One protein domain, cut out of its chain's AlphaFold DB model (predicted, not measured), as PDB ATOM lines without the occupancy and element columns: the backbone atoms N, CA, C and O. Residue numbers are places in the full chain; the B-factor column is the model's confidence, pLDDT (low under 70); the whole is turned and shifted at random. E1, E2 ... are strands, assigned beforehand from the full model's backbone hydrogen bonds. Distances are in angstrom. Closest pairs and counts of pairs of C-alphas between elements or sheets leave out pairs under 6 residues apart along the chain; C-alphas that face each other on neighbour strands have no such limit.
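This is residues 47 to 149 of the 149 residues of an uncharacterized protein of Candidatus Bathyarchaeota archaeon B26-1 (UniProt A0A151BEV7). What is the shape? With little regular structure, it is a twisted sheet, E3-E4-E5-E6, with hairpin E1-E2 over one face near the E3 edge and hairpin E7-E8 over the other. What is it built of? The printed part has 103 residues, of which only 40 are in named elements: eight strands, E1 to E8 in chain order, in three antiparallel sheets, with no named helix, so that the class is all strand. How large? It is compact, radius of gyration of the C-alphas 13.6 A, spanning 38 by 32 by 22 A.

What comes first? E1, residues 47 to 50, forms an antiparallel hairpin with E2, residues 59 to 63; N 48 and O 61, 3.0 A apart, are within hydrogen-bond range. What follows? E3, residues 81 to 88, E4, 95 to 101, E5, 106 to 111, and E6, 119 to 122, form a twisted meander, each strand the antiparallel neighbour of the one before. Within hydrogen-bond range are N 85 and O 98, 2.9 A, N 97 and O 109, 2.8 A, and N 108 and O 119, 2.9 A. What ends it? E7, residues 137 to 139, and E8, 146 to 148, form an antiparallel hairpin, with N 138 and O 147 at 3.0 A. Which C-alphas come closest? Tyr 50 and Val 84 for E1 and E3, 6.1 A; Arg 87 and Ala 138 for E3 and E7, 6.6 A.

Where does E1 begin? C-alpha 47 is at (152.783, 163.503, 201.695). Which strand is longest? E3, 20.4 A.

Which links are long? E2 to E3 and E6 to E7. Is anything cut or uncertain? The printed part has no cut, and no printed residue is under 70 in pLDDT.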
ATOM      1  N   MET A  47     152.484 162.775 200.467       90.31
ATOM      2  CA  MET A  47     152.783 163.503 201.695       90.31
ATOM      3  C   MET A  47     152.165 164.895 201.630       90.31
ATOM      4  O   MET A  47     152.385 165.646 200.676       90.31
ATOM      5  N   LEU A  48     151.408 165.247 202.667       93.69
ATOM      6  CA  LEU A  48     150.956 166.611 202.894       93.69
ATOM      7  C   LEU A  48     151.976 167.296 203.793       93.69
ATOM      8  O   LEU A  48     152.249 166.800 204.881       93.69
ATOM      9  N   VAL A  49     152.499 168.441 203.361       95.69
ATOM     10  CA  VAL A  49     153.396 169.273 204.169       95.69
ATOM     11  C   VAL A  49     152.836 170.679 204.237       95.69
ATOM     12  O   VAL A  49     152.379 171.222 203.231       95.69
ATOM     13  N   TYR A  50     152.869 171.283 205.419       95.75
ATOM     14  CA  TYR A  50     152.305 172.606 205.613       95.75
ATOM     15  C   TYR A  50     152.947 173.365 206.778       95.75
ATOM     16  O   TYR A  50     153.584 172.803 207.667       95.75
ATOM     17  N   GLY A  51     152.788 174.688 206.755       94.81
ATOM     18  CA  GLY A  51     153.207 175.578 207.833       94.81
ATOM     19  C   GLY A  51     152.031 176.034 208.692       94.81
ATOM     20  O   GLY A  51     150.893 176.101 208.229       94.81
ATOM     21  N   ARG A  52     152.314 176.424 209.936       94.62
ATOM     22  CA  ARG A  52     151.341 177.055 210.843       94.62
ATOM     23  C   ARG A  52     151.751 178.490 211.164       94.62
ATOM     24  O   ARG A  52     152.930 178.840 211.144       94.62
ATOM     25  N   TYR A  53     150.771 179.342 211.469       94.19
ATOM     26  CA  TYR A  53     151.041 180.734 211.833       94.19
ATOM     27  C   TYR A  53     151.948 180.807 213.069       94.19
ATOM     28  O   TYR A  53     151.678 180.155 214.073       94.19
ATOM     29  N   ASN A  54     153.016 181.608 212.992       91.75
ATOM     30  CA  ASN A  54     154.056 181.725 214.022       91.75
ATOM     31  C   ASN A  54     154.799 180.427 214.398       91.75
ATOM     32  O   ASN A  54     155.538 180.434 215.381       91.75
ATOM     33  N   VAL A  55     154.691 179.362 213.600       95.06
ATOM     34  CA  VAL A  55     155.521 178.159 213.739       95.06
ATOM     35  C   VAL A  55     156.583 178.142 212.641       95.06
ATOM     36  O   VAL A  55     156.358 178.644 211.532       95.06
ATOM     37  N   LYS A  56     157.783 177.662 212.977       95.25
ATOM     38  CA  LYS A  56     158.951 177.668 212.077       95.25
ATOM     39  C   LYS A  56     159.259 176.271 211.548       95.25
ATOM     40  O   LYS A  56     159.974 176.132 210.561       95.25
ATOM     41  N   GLU A  57     158.723 175.268 212.214       95.12
ATOM     42  CA  GLU A  57     158.791 173.856 211.911       95.12
ATOM     43  C   GLU A  57     157.691 173.526 210.878       95.12
ATOM     44  O   GLU A  57     156.536 173.933 211.062       95.12
ATOM     45  N   PRO A  58     158.012 172.848 209.763       95.19
ATOM     46  CA  PRO A  58     156.998 172.266 208.896       95.19
ATOM     47  C   PRO A  58     156.324 171.076 209.586       95.19
ATOM     48  O   PRO A  58     156.988 170.245 210.211       95.19
ATOM     49  N   TYR A  59     155.010 170.977 209.406       97.31
ATOM     50  CA  TYR A  59     154.218 169.809 209.773       97.31
ATOM     51  C   TYR A  59     153.966 168.947 208.553       97.31
ATOM     52  O   TYR A  59     153.828 169.472 207.445       97.31
ATOM     53  N   TYR A  60     153.874 167.638 208.759       96.00
ATOM     54  CA  TYR A  60     153.569 166.714 207.681       96.00
ATOM     55  C   TYR A  60     152.805 165.474 208.139       96.00
ATOM     56  O   TYR A  60     152.930 165.024 209.276       96.00
ATOM     57  N   SER A  61     152.039 164.917 207.204       95.62
ATOM     58  CA  SER A  61     151.354 163.630 207.329       95.62
ATOM     59  C   SER A  61     151.559 162.824 206.054       95.62
ATOM     60  O   SER A  61     151.620 163.381 204.955       95.62
ATOM     61  N   ILE A  62     151.664 161.507 206.206       89.69
ATOM     62  CA  ILE A  62     151.947 160.568 205.121       89.69
ATOM     63  C   ILE A  62     150.681 159.762 204.846       89.69
ATOM     64  O   ILE A  62     150.052 159.253 205.773       89.69
ATOM     65  N   TRP A  63     150.306 159.658 203.576       86.25
ATOM     66  CA  TRP A  63     149.243 158.773 203.116       86.25
ATOM     67  C   TRP A  63     149.822 157.395 202.823       86.25
ATOM     68  O   TRP A  63     150.854 157.283 202.159       86.25
ATOM     69  N   ASN A  64     149.153 156.348 203.298       78.19
ATOM     70  CA  ASN A  64     149.594 154.964 203.108       78.19
ATOM     71  C   ASN A  64     148.761 154.172 202.081       78.19
ATOM     72  O   ASN A  64     148.846 152.948 202.060       78.19
ATOM     73  N   GLY A  65     147.907 154.846 201.304       79.75
ATOM     74  CA  GLY A  65     146.933 154.210 200.406       79.75
ATOM     75  C   GLY A  65     145.519 154.108 200.996       79.75
ATOM     76  O   GLY A  65     144.550 153.945 200.257       79.75
ATOM     77  N   SER A  66     145.360 154.242 202.319       83.12
ATOM     78  CA  SER A  66     144.068 154.039 203.001       83.12
ATOM     79  C   SER A  66     143.749 155.037 204.115       83.12
ATOM     80  O   SER A  66     142.584 155.380 204.320       83.12
ATOM     81  N   GLU A  67     144.766 155.526 204.816       83.88
ATOM     82  CA  GLU A  67     144.638 156.507 205.883       83.88
ATOM     83  C   GLU A  67     145.842 157.454 205.906       83.88
ATOM     84  O   GLU A  67     146.938 157.140 205.427       83.88
ATOM     85  N   TRP A  68     145.616 158.638 206.470       91.12
ATOM     86  CA  TRP A  68     146.691 159.553 206.827       91.12
ATOM     87  C   TRP A  68     147.304 159.113 208.152       91.12
ATOM     88  O   TRP A  68     146.588 158.728 209.077       91.12
ATOM     89  N   SER A  69     148.625 159.219 208.257       91.19
ATOM     90  CA  SER A  69     149.332 159.059 209.522       91.19
ATOM     91  C   SER A  69     148.892 160.098 210.557       91.19
ATOM     92  O   SER A  69     148.258 161.109 210.240       91.19
ATOM     93  N   GLU A  70     149.342 159.907 211.798       94.81
ATOM     94  CA  GLU A  70     149.448 161.037 212.717       94.81
ATOM     95  C   GLU A  70     150.336 162.141 212.127       94.81
ATOM     96  O   GLU A  70     151.059 161.960 211.140       94.81
ATOM     97  N   GLU A  71     150.236 163.322 212.711       95.38
ATOM     98  CA  GLU A  71     151.024 164.457 212.281       95.38
ATOM     99  C   GLU A  71     152.412 164.438 212.916       95.38
ATOM    100  O   GLU A  71     152.559 164.270 214.127       95.38
ATOM    101  N   PHE A  72     153.415 164.703 212.091       95.62
ATOM    102  CA  PHE A  72     154.799 164.867 212.497       95.62
ATOM    103  C   PHE A  72     155.267 166.305 212.261       95.62
ATOM    104  O   PHE A  72     154.718 167.035 211.437       95.62
ATOM    105  N   GLU A  73     156.343 166.692 212.940       94.19
ATOM    106  CA  GLU A  73     157.101 167.917 212.675       94.19
ATOM    107  C   GLU A  73     158.596 167.587 212.614       94.19
ATOM    108  O   GLU A  73     159.062 166.632 213.245       94.19
ATOM    109  N   SER A  74     159.369 168.319 211.811       90.00
ATOM    110  CA  SER A  74     160.820 168.112 211.741       90.00
ATOM    111  C   SER A  74     161.572 169.343 211.255       90.00
ATOM    112  O   SER A  74     161.081 170.099 210.420       90.00
ATOM    113  N   GLY A  75     162.804 169.510 211.739       87.44
ATOM    114  CA  GLY A  75     163.674 170.621 211.364       87.44
ATOM    115  C   GLY A  75     163.131 171.977 211.817       87.44
ATOM    116  O   GLY A  75     162.273 172.062 212.683       87.44
ATOM    117  N   THR A  76     163.658 173.062 211.256       92.62
ATOM    118  CA  THR A  76     163.125 174.415 211.458       92.62
ATOM    119  C   THR A  76     163.581 175.310 210.314       92.62
ATOM    120  O   THR A  76     164.735 175.255 209.895       92.62
ATOM    121  N   MET A  77     162.693 176.166 209.819       92.19
ATOM    122  CA  MET A  77     163.002 177.146 208.769       92.19
ATOM    123  C   MET A  77     163.522 178.466 209.352       92.19
ATOM    124  O   MET A  77     163.805 179.422 208.630       92.19
ATOM    125  N   GLY A  78     163.564 178.587 210.687       93.50
ATOM    126  CA  GLY A  78     164.020 179.781 211.408       93.50
ATOM    127  C   GLY A  78     163.145 181.035 211.231       93.50
ATOM    128  O   GLY A  78     163.373 182.047 211.908       93.50
ATOM    129  N   LYS A  79     162.149 180.985 210.341       95.88
ATOM    130  CA  LYS A  79     161.183 182.028 209.972       95.88
ATOM    131  C   LYS A  79     159.821 181.379 209.729       95.88
ATOM    132  O   LYS A  79     159.740 180.178 209.507       95.88
ATOM    133  N   GLN A  80     158.757 182.181 209.776       96.56
ATOM    134  CA  GLN A  80     157.410 181.690 209.495       96.56
ATOM    135  C   GLN A  80     157.342 181.137 208.071       96.56
ATOM    136  O   GLN A  80     157.743 181.816 207.124       96.56
ATOM    137  N   ILE A  81     156.800 179.935 207.938       97.31
ATOM    138  CA  ILE A  81     156.524 179.301 206.652       97.31
ATOM    139  C   ILE A  81     155.342 180.013 205.995       97.31
ATOM    140  O   ILE A  81     154.338 180.292 206.656       97.31
ATOM    141  N   ARG A  82     155.469 180.335 204.707       96.38
ATOM    142  CA  ARG A  82     154.406 181.001 203.950       96.38
ATOM    143  C   ARG A  82     153.905 180.162 202.786       96.38
ATOM    144  O   ARG A  82     152.697 180.073 202.605       96.38
ATOM    145  N   TRP A  83     154.813 179.534 202.049       97.81
ATOM    146  CA  TRP A  83     154.459 178.634 200.959       97.81
ATOM    147  C   TRP A  83     155.196 177.318 201.111       97.81
ATOM    148  O   TRP A  83     156.359 177.302 201.516       97.81
ATOM    149  N   VAL A  84     154.500 176.241 200.771       96.81
ATOM    150  CA  VAL A  84     155.042 174.891 200.693       96.81
ATOM    151  C   VAL A  84     154.609 174.306 199.356       96.81
ATOM    152  O   VAL A  84     153.452 174.468 198.968       96.81
ATOM    153  N   VAL A  85     155.534 173.664 198.654       96.00
ATOM    154  CA  VAL A  85     155.262 172.875 197.445       96.00
ATOM    155  C   VAL A  85     155.818 171.486 197.681       96.00
ATOM    156  O   VAL A  85     156.955 171.358 198.129       96.00
ATOM    157  N   THR A  86     155.025 170.463 197.384       93.56
ATOM    158  CA  THR A  86     155.433 169.061 197.453       93.56
ATOM    159  C   THR A  86     155.259 168.412 196.087       93.56
ATOM    160  O   THR A  86     154.259 168.640 195.399       93.56
ATOM    161  N   ARG A  87     156.238 167.601 195.682       91.69
ATOM    162  CA  ARG A  87     156.151 166.746 194.493       91.69
ATOM    163  C   ARG A  87     156.650 165.360 194.844       91.69
ATOM    164  O   ARG A  87     157.697 165.238 195.473       91.69
ATOM    165  N   THR A  88     155.921 164.338 194.425       88.50
ATOM    166  CA  THR A  88     156.355 162.944 194.540       88.50
ATOM    167  C   THR A  88     157.129 162.559 193.286       88.50
ATOM    168  O   THR A  88     156.734 162.929 192.177       88.50
ATOM    169  N   ALA A  89     158.230 161.830 193.451       86.25
ATOM    170  CA  ALA A  89     158.973 161.295 192.320       86.25
ATOM    171  C   ALA A  89     158.134 160.233 191.580       86.25
ATOM    172  O   ALA A  89     157.532 159.373 192.220       86.25
ATOM    173  N   PRO A  90     158.126 160.226 190.238       80.38
ATOM    174  CA  PRO A  90     157.282 159.312 189.464       80.38
ATOM    175  C   PRO A  90     157.782 157.859 189.476       80.38
ATOM    176  O   PRO A  90     157.044 156.949 189.117       80.38
ATOM    177  N   ASN A  91     159.047 157.627 189.839       81.00
ATOM    178  CA  ASN A  91     159.722 156.339 189.655       81.00
ATOM    179  C   ASN A  91     160.440 155.811 190.910       81.00
ATOM    180  O   ASN A  91     161.166 154.819 190.827       81.00
ATOM    181  N   ARG A  92     160.274 156.468 192.068       81.25
ATOM    182  CA  ARG A  92     160.895 156.053 193.333       81.25
ATOM    183  C   ARG A  92     160.149 156.593 194.549       81.25
ATOM    184  O   ARG A  92     159.403 157.559 194.461       81.25
ATOM    185  N   PHE A  93     160.417 155.987 195.702       84.12
ATOM    186  CA  PHE A  93     159.895 156.415 196.997       84.12
ATOM    187  C   PHE A  93     160.603 157.689 197.479       84.12
ATOM    188  O   PHE A  93     161.566 157.637 198.246       84.12
ATOM    189  N   GLU A  94     160.160 158.833 196.972       88.25
ATOM    190  CA  GLU A  94     160.749 160.131 197.277       88.25
ATOM    191  C   GLU A  94     159.717 161.252 197.133       88.25
ATOM    192  O   GLU A  94     158.921 161.258 196.193       88.25
ATOM    193  N   VAL A  95     159.759 162.221 198.044       90.88
ATOM    194  CA  VAL A  95     159.041 163.491 197.934       90.88
ATOM    195  C   VAL A  95     160.035 164.629 198.101       90.88
ATOM    196  O   VAL A  95     160.735 164.704 199.112       90.88
ATOM    197  N   ILE A  96     160.062 165.543 197.141       93.44
ATOM    198  CA  ILE A  96     160.775 166.812 197.261       93.44
ATOM    199  C   ILE A  96     159.826 167.886 197.784       93.44
ATOM    200  O   ILE A  96     158.652 167.960 197.405       93.44
ATOM    201  N   VAL A  97     160.344 168.714 198.684       95.31
ATOM    202  CA  VAL A  97     159.584 169.751 199.372       95.31
ATOM    203  C   VAL A  97     160.323 171.068 199.278       95.31
ATOM    204  O   VAL A  97     161.456 171.178 199.739       95.31
ATOM    205  N   GLY A  98     159.659 172.077 198.727       96.56
ATOM    206  CA  GLY A  98     160.124 173.457 198.729       96.56
ATOM    207  C   GLY A  98     159.375 174.279 199.761       96.56
ATOM    208  O   GLY A  98     158.152 174.178 199.876       96.56
ATOM    209  N   VAL A  99     160.099 175.114 200.498       97.62
ATOM    210  CA  VAL A  99     159.540 175.985 201.531       97.62
ATOM    211  C   VAL A  99     160.020 177.413 201.328       97.62
ATOM    212  O   VAL A  99     161.213 177.696 201.443       97.62
ATOM    213  N   LEU A 100     159.077 178.332 201.111       98.06
ATOM    214  CA  LEU A 100     159.337 179.770 201.114       98.06
ATOM    215  C   LEU A 100     158.845 180.390 202.418       98.06
ATOM    216  O   LEU A 100     157.665 180.317 202.783       98.06
ATOM    217  N   THR A 101     159.764 181.039 203.120       98.00
ATOM    218  CA  THR A 101     159.479 181.714 204.387       98.00
ATOM    219  C   THR A 101     159.029 183.163 204.197       98.00
ATOM    220  O   THR A 101     159.287 183.797 203.176       98.00
ATOM    221  N   SER A 102     158.440 183.750 205.241       97.00
ATOM    222  CA  SER A 102     157.972 185.145 205.281       97.00
ATOM    223  C   SER A 102     159.071 186.208 205.151       97.00
ATOM    224  O   SER A 102     158.777 187.402 205.042       97.00
ATOM    225  N   LYS A 103     160.348 185.808 205.199       97.31
ATOM    226  CA  LYS A 103     161.495 186.689 204.929       97.31
ATOM    227  C   LYS A 103     162.096 186.490 203.541       97.31
ATOM    228  O   LYS A 103     163.046 187.190 203.213       97.31
ATOM    229  N   GLY A 104     161.509 185.622 202.718       97.31
ATOM    230  CA  GLY A 104     162.018 185.338 201.383       97.31
ATOM    231  C   GLY A 104     163.225 184.405 201.395       97.31
ATOM    232  O   GLY A 104     164.137 184.580 200.595       97.31
ATOM    233  N   ASN A 105     163.261 183.456 202.332       97.44
ATOM    234  CA  ASN A 105     164.233 182.365 202.297       97.44
ATOM    235  C   ASN A 105     163.555 181.144 201.679       97.44
ATOM    236  O   ASN A 105     162.498 180.750 202.180       97.44
ATOM    237  N   LEU A 106     164.140 180.622 200.601       97.38
ATOM    238  CA  LEU A 106     163.678 179.451 199.869       97.38
ATOM    239  C   LEU A 106     164.609 178.278 200.168       97.38
ATOM    240  O   LEU A 106     165.815 178.344 199.910       97.38
ATOM    241  N   TYR A 107     164.019 177.221 200.706       96.25
ATOM    242  CA  TYR A 107     164.689 175.977 201.052       96.25
ATOM    243  C   TYR A 107     164.068 174.819 200.288       96.25
ATOM    244  O   TYR A 107     162.865 174.836 200.028       96.25
ATOM    245  N   VAL A 108     164.875 173.809 199.989       96.12
ATOM    246  CA  VAL A 108     164.427 172.537 199.424       96.12
ATOM    247  C   VAL A 108     164.966 171.401 200.287       96.12
ATOM    248  O   VAL A 108     166.083 171.474 200.793       96.12
ATOM    249  N   ASN A 109     164.167 170.363 200.503       94.94
ATOM    250  CA  ASN A 109     164.632 169.122 201.114       94.94
ATOM    251  C   ASN A 109     163.895 167.930 200.503       94.94
ATOM    252  O   ASN A 109     162.794 168.067 199.966       94.94
ATOM    253  N   VAL A 110     164.504 166.759 200.613       93.69
ATOM    254  CA  VAL A 110     163.990 165.497 200.104       93.69
ATOM    255  C   VAL A 110     163.641 164.580 201.273       93.69
ATOM    256  O   VAL A 110     164.383 164.478 202.253       93.69
ATOM    257  N   TRP A 111     162.503 163.904 201.158       92.75
ATOM    258  CA  TRP A 111     162.062 162.855 202.066       92.75
ATOM    259  C   TRP A 111     161.952 161.526 201.320       92.75
ATOM    260  O   TRP A 111     161.291 161.445 200.290       92.75
ATOM    261  N   ASN A 112     162.566 160.473 201.855       88.31
ATOM    262  CA  ASN A 112     162.548 159.115 201.288       88.31
ATOM    263  C   ASN A 112     162.337 158.034 202.369       88.31
ATOM    264  O   ASN A 112     162.911 156.948 202.313       88.31
ATOM    265  N   GLY A 113     161.549 158.357 203.400       87.62
ATOM    266  CA  GLY A 113     161.454 157.604 204.661       87.62
ATOM    267  C   GLY A 113     162.129 158.327 205.829       87.62
ATOM    268  O   GLY A 113     161.787 158.113 206.990       87.62
ATOM    269  N   SER A 114     163.042 159.241 205.515       86.19
ATOM    270  CA  SER A 114     163.647 160.202 206.434       86.19
ATOM    271  C   SER A 114     163.943 161.503 205.696       86.19
ATOM    272  O   SER A 114     164.094 161.494 204.474       86.19
ATOM    273  N   TRP A 115     164.043 162.609 206.429       91.06
ATOM    274  CA  TRP A 115     164.508 163.876 205.867       91.06
ATOM    275  C   TRP A 115     166.010 163.830 205.588       91.06
ATOM    276  O   TRP A 115     166.780 163.375 206.435       91.06
ATOM    277  N   GLY A 116     166.404 164.323 204.415       91.00
ATOM    278  CA  GLY A 116     167.798 164.584 204.074       91.00
ATOM    279  C   GLY A 116     168.308 165.921 204.620       91.00
ATOM    280  O   GLY A 116     167.691 166.555 205.487       91.00
ATOM    281  N   ASP A 117     169.442 166.355 204.074       90.50
ATOM    282  CA  ASP A 117     170.019 167.666 204.353       90.50
ATOM    283  C   ASP A 117     169.250 168.771 203.617       90.50
ATOM    284  O   ASP A 117     168.959 168.670 202.426       90.50
ATOM    285  N   VAL A 118     168.943 169.856 204.329       93.06
ATOM    286  CA  VAL A 118     168.238 171.007 203.752       93.06
ATOM    287  C   VAL A 118     169.166 171.786 202.823       93.06
ATOM    288  O   VAL A 118     170.210 172.286 203.245       93.06
ATOM    289  N   GLU A 119     168.728 171.988 201.585       94.44
ATOM    290  CA  GLU A 119     169.380 172.856 200.616       94.44
ATOM    291  C   GLU A 119     168.808 174.278 200.692       94.44
ATOM    292  O   GLU A 119     167.595 174.498 200.706       94.44
ATOM    293  N   THR A 120     169.691 175.277 200.753       95.50
ATOM    294  CA  THR A 120     169.300 176.690 200.679       95.50
ATOM    295  C   THR A 120     169.448 177.176 199.248       95.50
ATOM    296  O   THR A 120     170.569 177.361 198.782       95.50
ATOM    297  N   ILE A 121     168.326 177.443 198.584       95.69
ATOM    298  CA  ILE A 121     168.323 177.960 197.211       95.69
ATOM    299  C   ILE A 121     168.671 179.450 197.212       95.69
ATOM    300  O   ILE A 121     169.526 179.912 196.460       95.69
ATOM    301  N   THR A 122     168.019 180.225 198.081       95.88
ATOM    302  CA  THR A 122     168.302 181.655 198.248       95.88
ATOM    303  C   THR A 122     167.731 182.191 199.556       95.88
ATOM    304  O   THR A 122     166.742 181.680 200.086       95.88
ATOM    305  N   THR A 123     168.323 183.267 200.072       96.44
ATOM    306  CA  THR A 123     167.807 184.022 201.221       96.44
ATOM    307  C   THR A 123     167.308 185.419 200.864       96.44
ATOM    308  O   THR A 123     166.854 186.144 201.752       96.44
ATOM    309  N   ASP A 124     167.355 185.789 199.583       95.06
ATOM    310  CA  ASP A 124     167.359 187.196 199.169       95.06
ATOM    311  C   ASP A 124     166.107 187.613 198.379       95.06
ATOM    312  O   ASP A 124     166.044 188.720 197.842       95.06
ATOM    313  N   ILE A 125     165.058 186.778 198.349       96.38
ATOM    314  CA  ILE A 125     163.767 187.125 197.717       96.38
ATOM    315  C   ILE A 125     163.142 188.350 198.413       96.38
ATOM    316  O   ILE A 125     162.534 189.218 197.778       96.38
ATOM    317  N   GLY A 126     163.324 188.446 199.733       96.56
ATOM    318  CA  GLY A 126     162.803 189.523 200.568       96.56
ATOM    319  C   GLY A 126     161.320 189.370 200.926       96.56
ATOM    320  O   GLY A 126     160.528 188.714 200.246       96.56
ATOM    321  N   SER A 127     160.916 190.013 202.024       96.50
ATOM    322  CA  SER A 127     159.588 189.810 202.619       96.50
ATOM    323  C   SER A 127     158.427 190.237 201.717       96.50
ATOM    324  O   SER A 127     157.416 189.544 201.688       96.50
ATOM    325  N   GLY A 128     158.577 191.327 200.954       96.81
ATOM    326  CA  GLY A 128     157.513 191.824 200.072       96.81
ATOM    327  C   GLY A 128     157.229 190.908 198.877       96.81
ATOM    328  O   GLY A 128     156.085 190.769 198.474       96.81
ATOM    329  N   ARG A 129     158.248 190.228 198.336       95.94
ATOM    330  CA  ARG A 129     158.059 189.266 197.234       95.94
ATOM    331  C   ARG A 129     157.587 187.910 197.732       95.94
ATOM    332  O   ARG A 129     156.782 187.278 197.065       95.94
ATOM    333  N   SER A 130     158.011 187.515 198.934       96.56
ATOM    334  CA  SER A 130     157.562 186.264 199.552       96.56
ATOM    335  C   SER A 130     156.056 186.210 199.820       96.56
ATOM    336  O   SER A 130     155.540 185.161 200.177       96.56
ATOM    337  N   GLU A 131     155.330 187.328 199.692       96.12
ATOM    338  CA  GLU A 131     153.855 187.360 199.705       96.12
ATOM    339  C   GLU A 131     153.233 186.552 198.571       96.12
ATOM    340  O   GLU A 131     152.069 186.186 198.672       96.12
ATOM    341  N   TYR A 132     154.022 186.202 197.560       95.56
ATOM    342  CA  TYR A 132     153.664 185.325 196.459       95.56
ATOM    343  C   TYR A 132     154.575 184.094 196.478       95.56
ATOM    344  O   TYR A 132     155.699 184.169 196.976       95.56
ATOM    345  N   ARG A 133     154.091 182.960 195.953       91.56
ATOM    346  CA  ARG A 133     154.840 181.695 195.955       91.56
ATOM    347  C   ARG A 133     156.150 181.829 195.185       91.56
ATOM    348  O   ARG A 133     157.186 181.528 195.743       91.56
ATOM    349  N   GLY A 134     156.128 182.355 193.962       92.06
ATOM    350  CA  GLY A 134     157.336 182.725 193.211       92.06
ATOM    351  C   GLY A 134     158.336 181.597 192.922       92.06
ATOM    352  O   GLY A 134     159.405 181.920 192.426       92.06
ATOM    353  N   PHE A 135     158.002 180.341 193.234       94.38
ATOM    354  CA  PHE A 135     158.793 179.157 192.925       94.38
ATOM    355  C   PHE A 135     157.878 177.973 192.591       94.38
ATOM    356  O   PHE A 135     156.719 177.934 193.038       94.38
ATOM    357  N   ASP A 136     158.408 176.997 191.864       94.69
ATOM    358  CA  ASP A 136     157.785 175.681 191.699       94.69
ATOM    359  C   ASP A 136     158.825 174.557 191.710       94.69
ATOM    360  O   ASP A 136     160.033 174.797 191.720       94.69
ATOM    361  N   ILE A 137     158.342 173.320 191.771       91.81
ATOM    362  CA  ILE A 137     159.167 172.118 191.689       91.81
ATOM    363  C   ILE A 137     158.516 171.150 190.709       91.81
ATOM    364  O   ILE A 137     157.292 170.997 190.697       91.81
ATOM    365  N   ALA A 138     159.333 170.455 189.925       89.00
ATOM    366  CA  ALA A 138     158.893 169.385 189.043       89.00
ATOM    367  C   ALA A 138     159.916 168.246 189.008       89.00
ATOM    368  O   ALA A 138     161.102 168.454 189.263       89.00
ATOM    369  N   TYR A 139     159.438 167.049 188.671       85.00
ATOM    370  CA  TYR A 139     160.281 165.914 188.318       85.00
ATOM    371  C   TYR A 139     160.235 165.672 186.812       85.00
ATOM    372  O   TYR A 139     159.154 165.623 186.213       85.00
ATOM    373  N   GLU A 140     161.396 165.432 186.211       83.56
ATOM    374  CA  GLU A 140     161.475 164.830 184.889       83.56
ATOM    375  C   GLU A 140     160.886 163.418 184.931       83.56
ATOM    376  O   GLU A 140     161.291 162.583 185.735       83.56
ATOM    377  N   GLN A 141     159.933 163.125 184.048       78.81
ATOM    378  CA  GLN A 141     159.155 161.882 184.130       78.81
ATOM    379  C   GLN A 141     159.996 160.624 183.878       78.81
ATOM    380  O   GLN A 141     159.782 159.592 184.508       78.81
ATOM    381  N   ASN A 142     160.974 160.714 182.972       76.25
ATOM    382  CA  ASN A 142     161.772 159.558 182.568       76.25
ATOM    383  C   ASN A 142     162.965 159.316 183.500       76.25
ATOM    384  O   ASN A 142     163.187 158.179 183.916       76.25
ATOM    385  N   SER A 143     163.747 160.355 183.811       79.94
ATOM    386  CA  SER A 143     164.904 160.213 184.704       79.94
ATOM    387  C   SER A 143     164.495 160.224 186.176       79.94
ATOM    388  O   SER A 143     165.089 159.521 186.993       79.94
ATOM    389  N   GLY A 144     163.438 160.962 186.518       77.56
ATOM    390  CA  GLY A 144     163.081 161.267 187.895       77.56
ATOM    391  C   GLY A 144     163.963 162.356 188.506       77.56
ATOM    392  O   GLY A 144     164.002 162.455 189.729       77.56
ATOM    393  N   ASP A 145     164.691 163.149 187.722       83.50
ATOM    394  CA  ASP A 145     165.472 164.266 188.265       83.50
ATOM    395  C   ASP A 145     164.551 165.419 188.665       83.50
ATOM    396  O   ASP A 145     163.595 165.730 187.956       83.50
ATOM    397  N   ALA A 146     164.824 166.043 189.809       80.88
ATOM    398  CA  ALA A 146     164.049 167.182 190.279       80.88
ATOM    399  C   ALA A 146     164.660 168.503 189.807       80.88
ATOM    400  O   ALA A 146     165.875 168.698 189.876       80.88
ATOM    401  N   THR A 147     163.804 169.444 189.427       83.06
ATOM    402  CA  THR A 147     164.172 170.841 189.182       83.06
ATOM    403  C   THR A 147     163.306 171.757 190.033       83.06
ATOM    404  O   THR A 147     162.093 171.557 190.113       83.06
ATOM    405  N   ALA A 148     163.923 172.769 190.638       77.38
ATOM    406  CA  ALA A 148     163.240 173.868 191.309       77.38
ATOM    407  C   ALA A 148     163.557 175.172 190.568       77.38
ATOM    408  O   ALA A 148     164.725 175.420 190.248       77.38
ATOM    409  N   GLU A 149     162.532 175.977 190.294       77.00
ATOM    410  CA  GLU A 149     162.632 177.261 189.577       77.00
ATOM    411  C   GLU A 149     162.054 178.423 190.382       77.00
ATOM    412  O   GLU A 149     161.080 178.187 191.133       77.00
TER     413      GLU A 149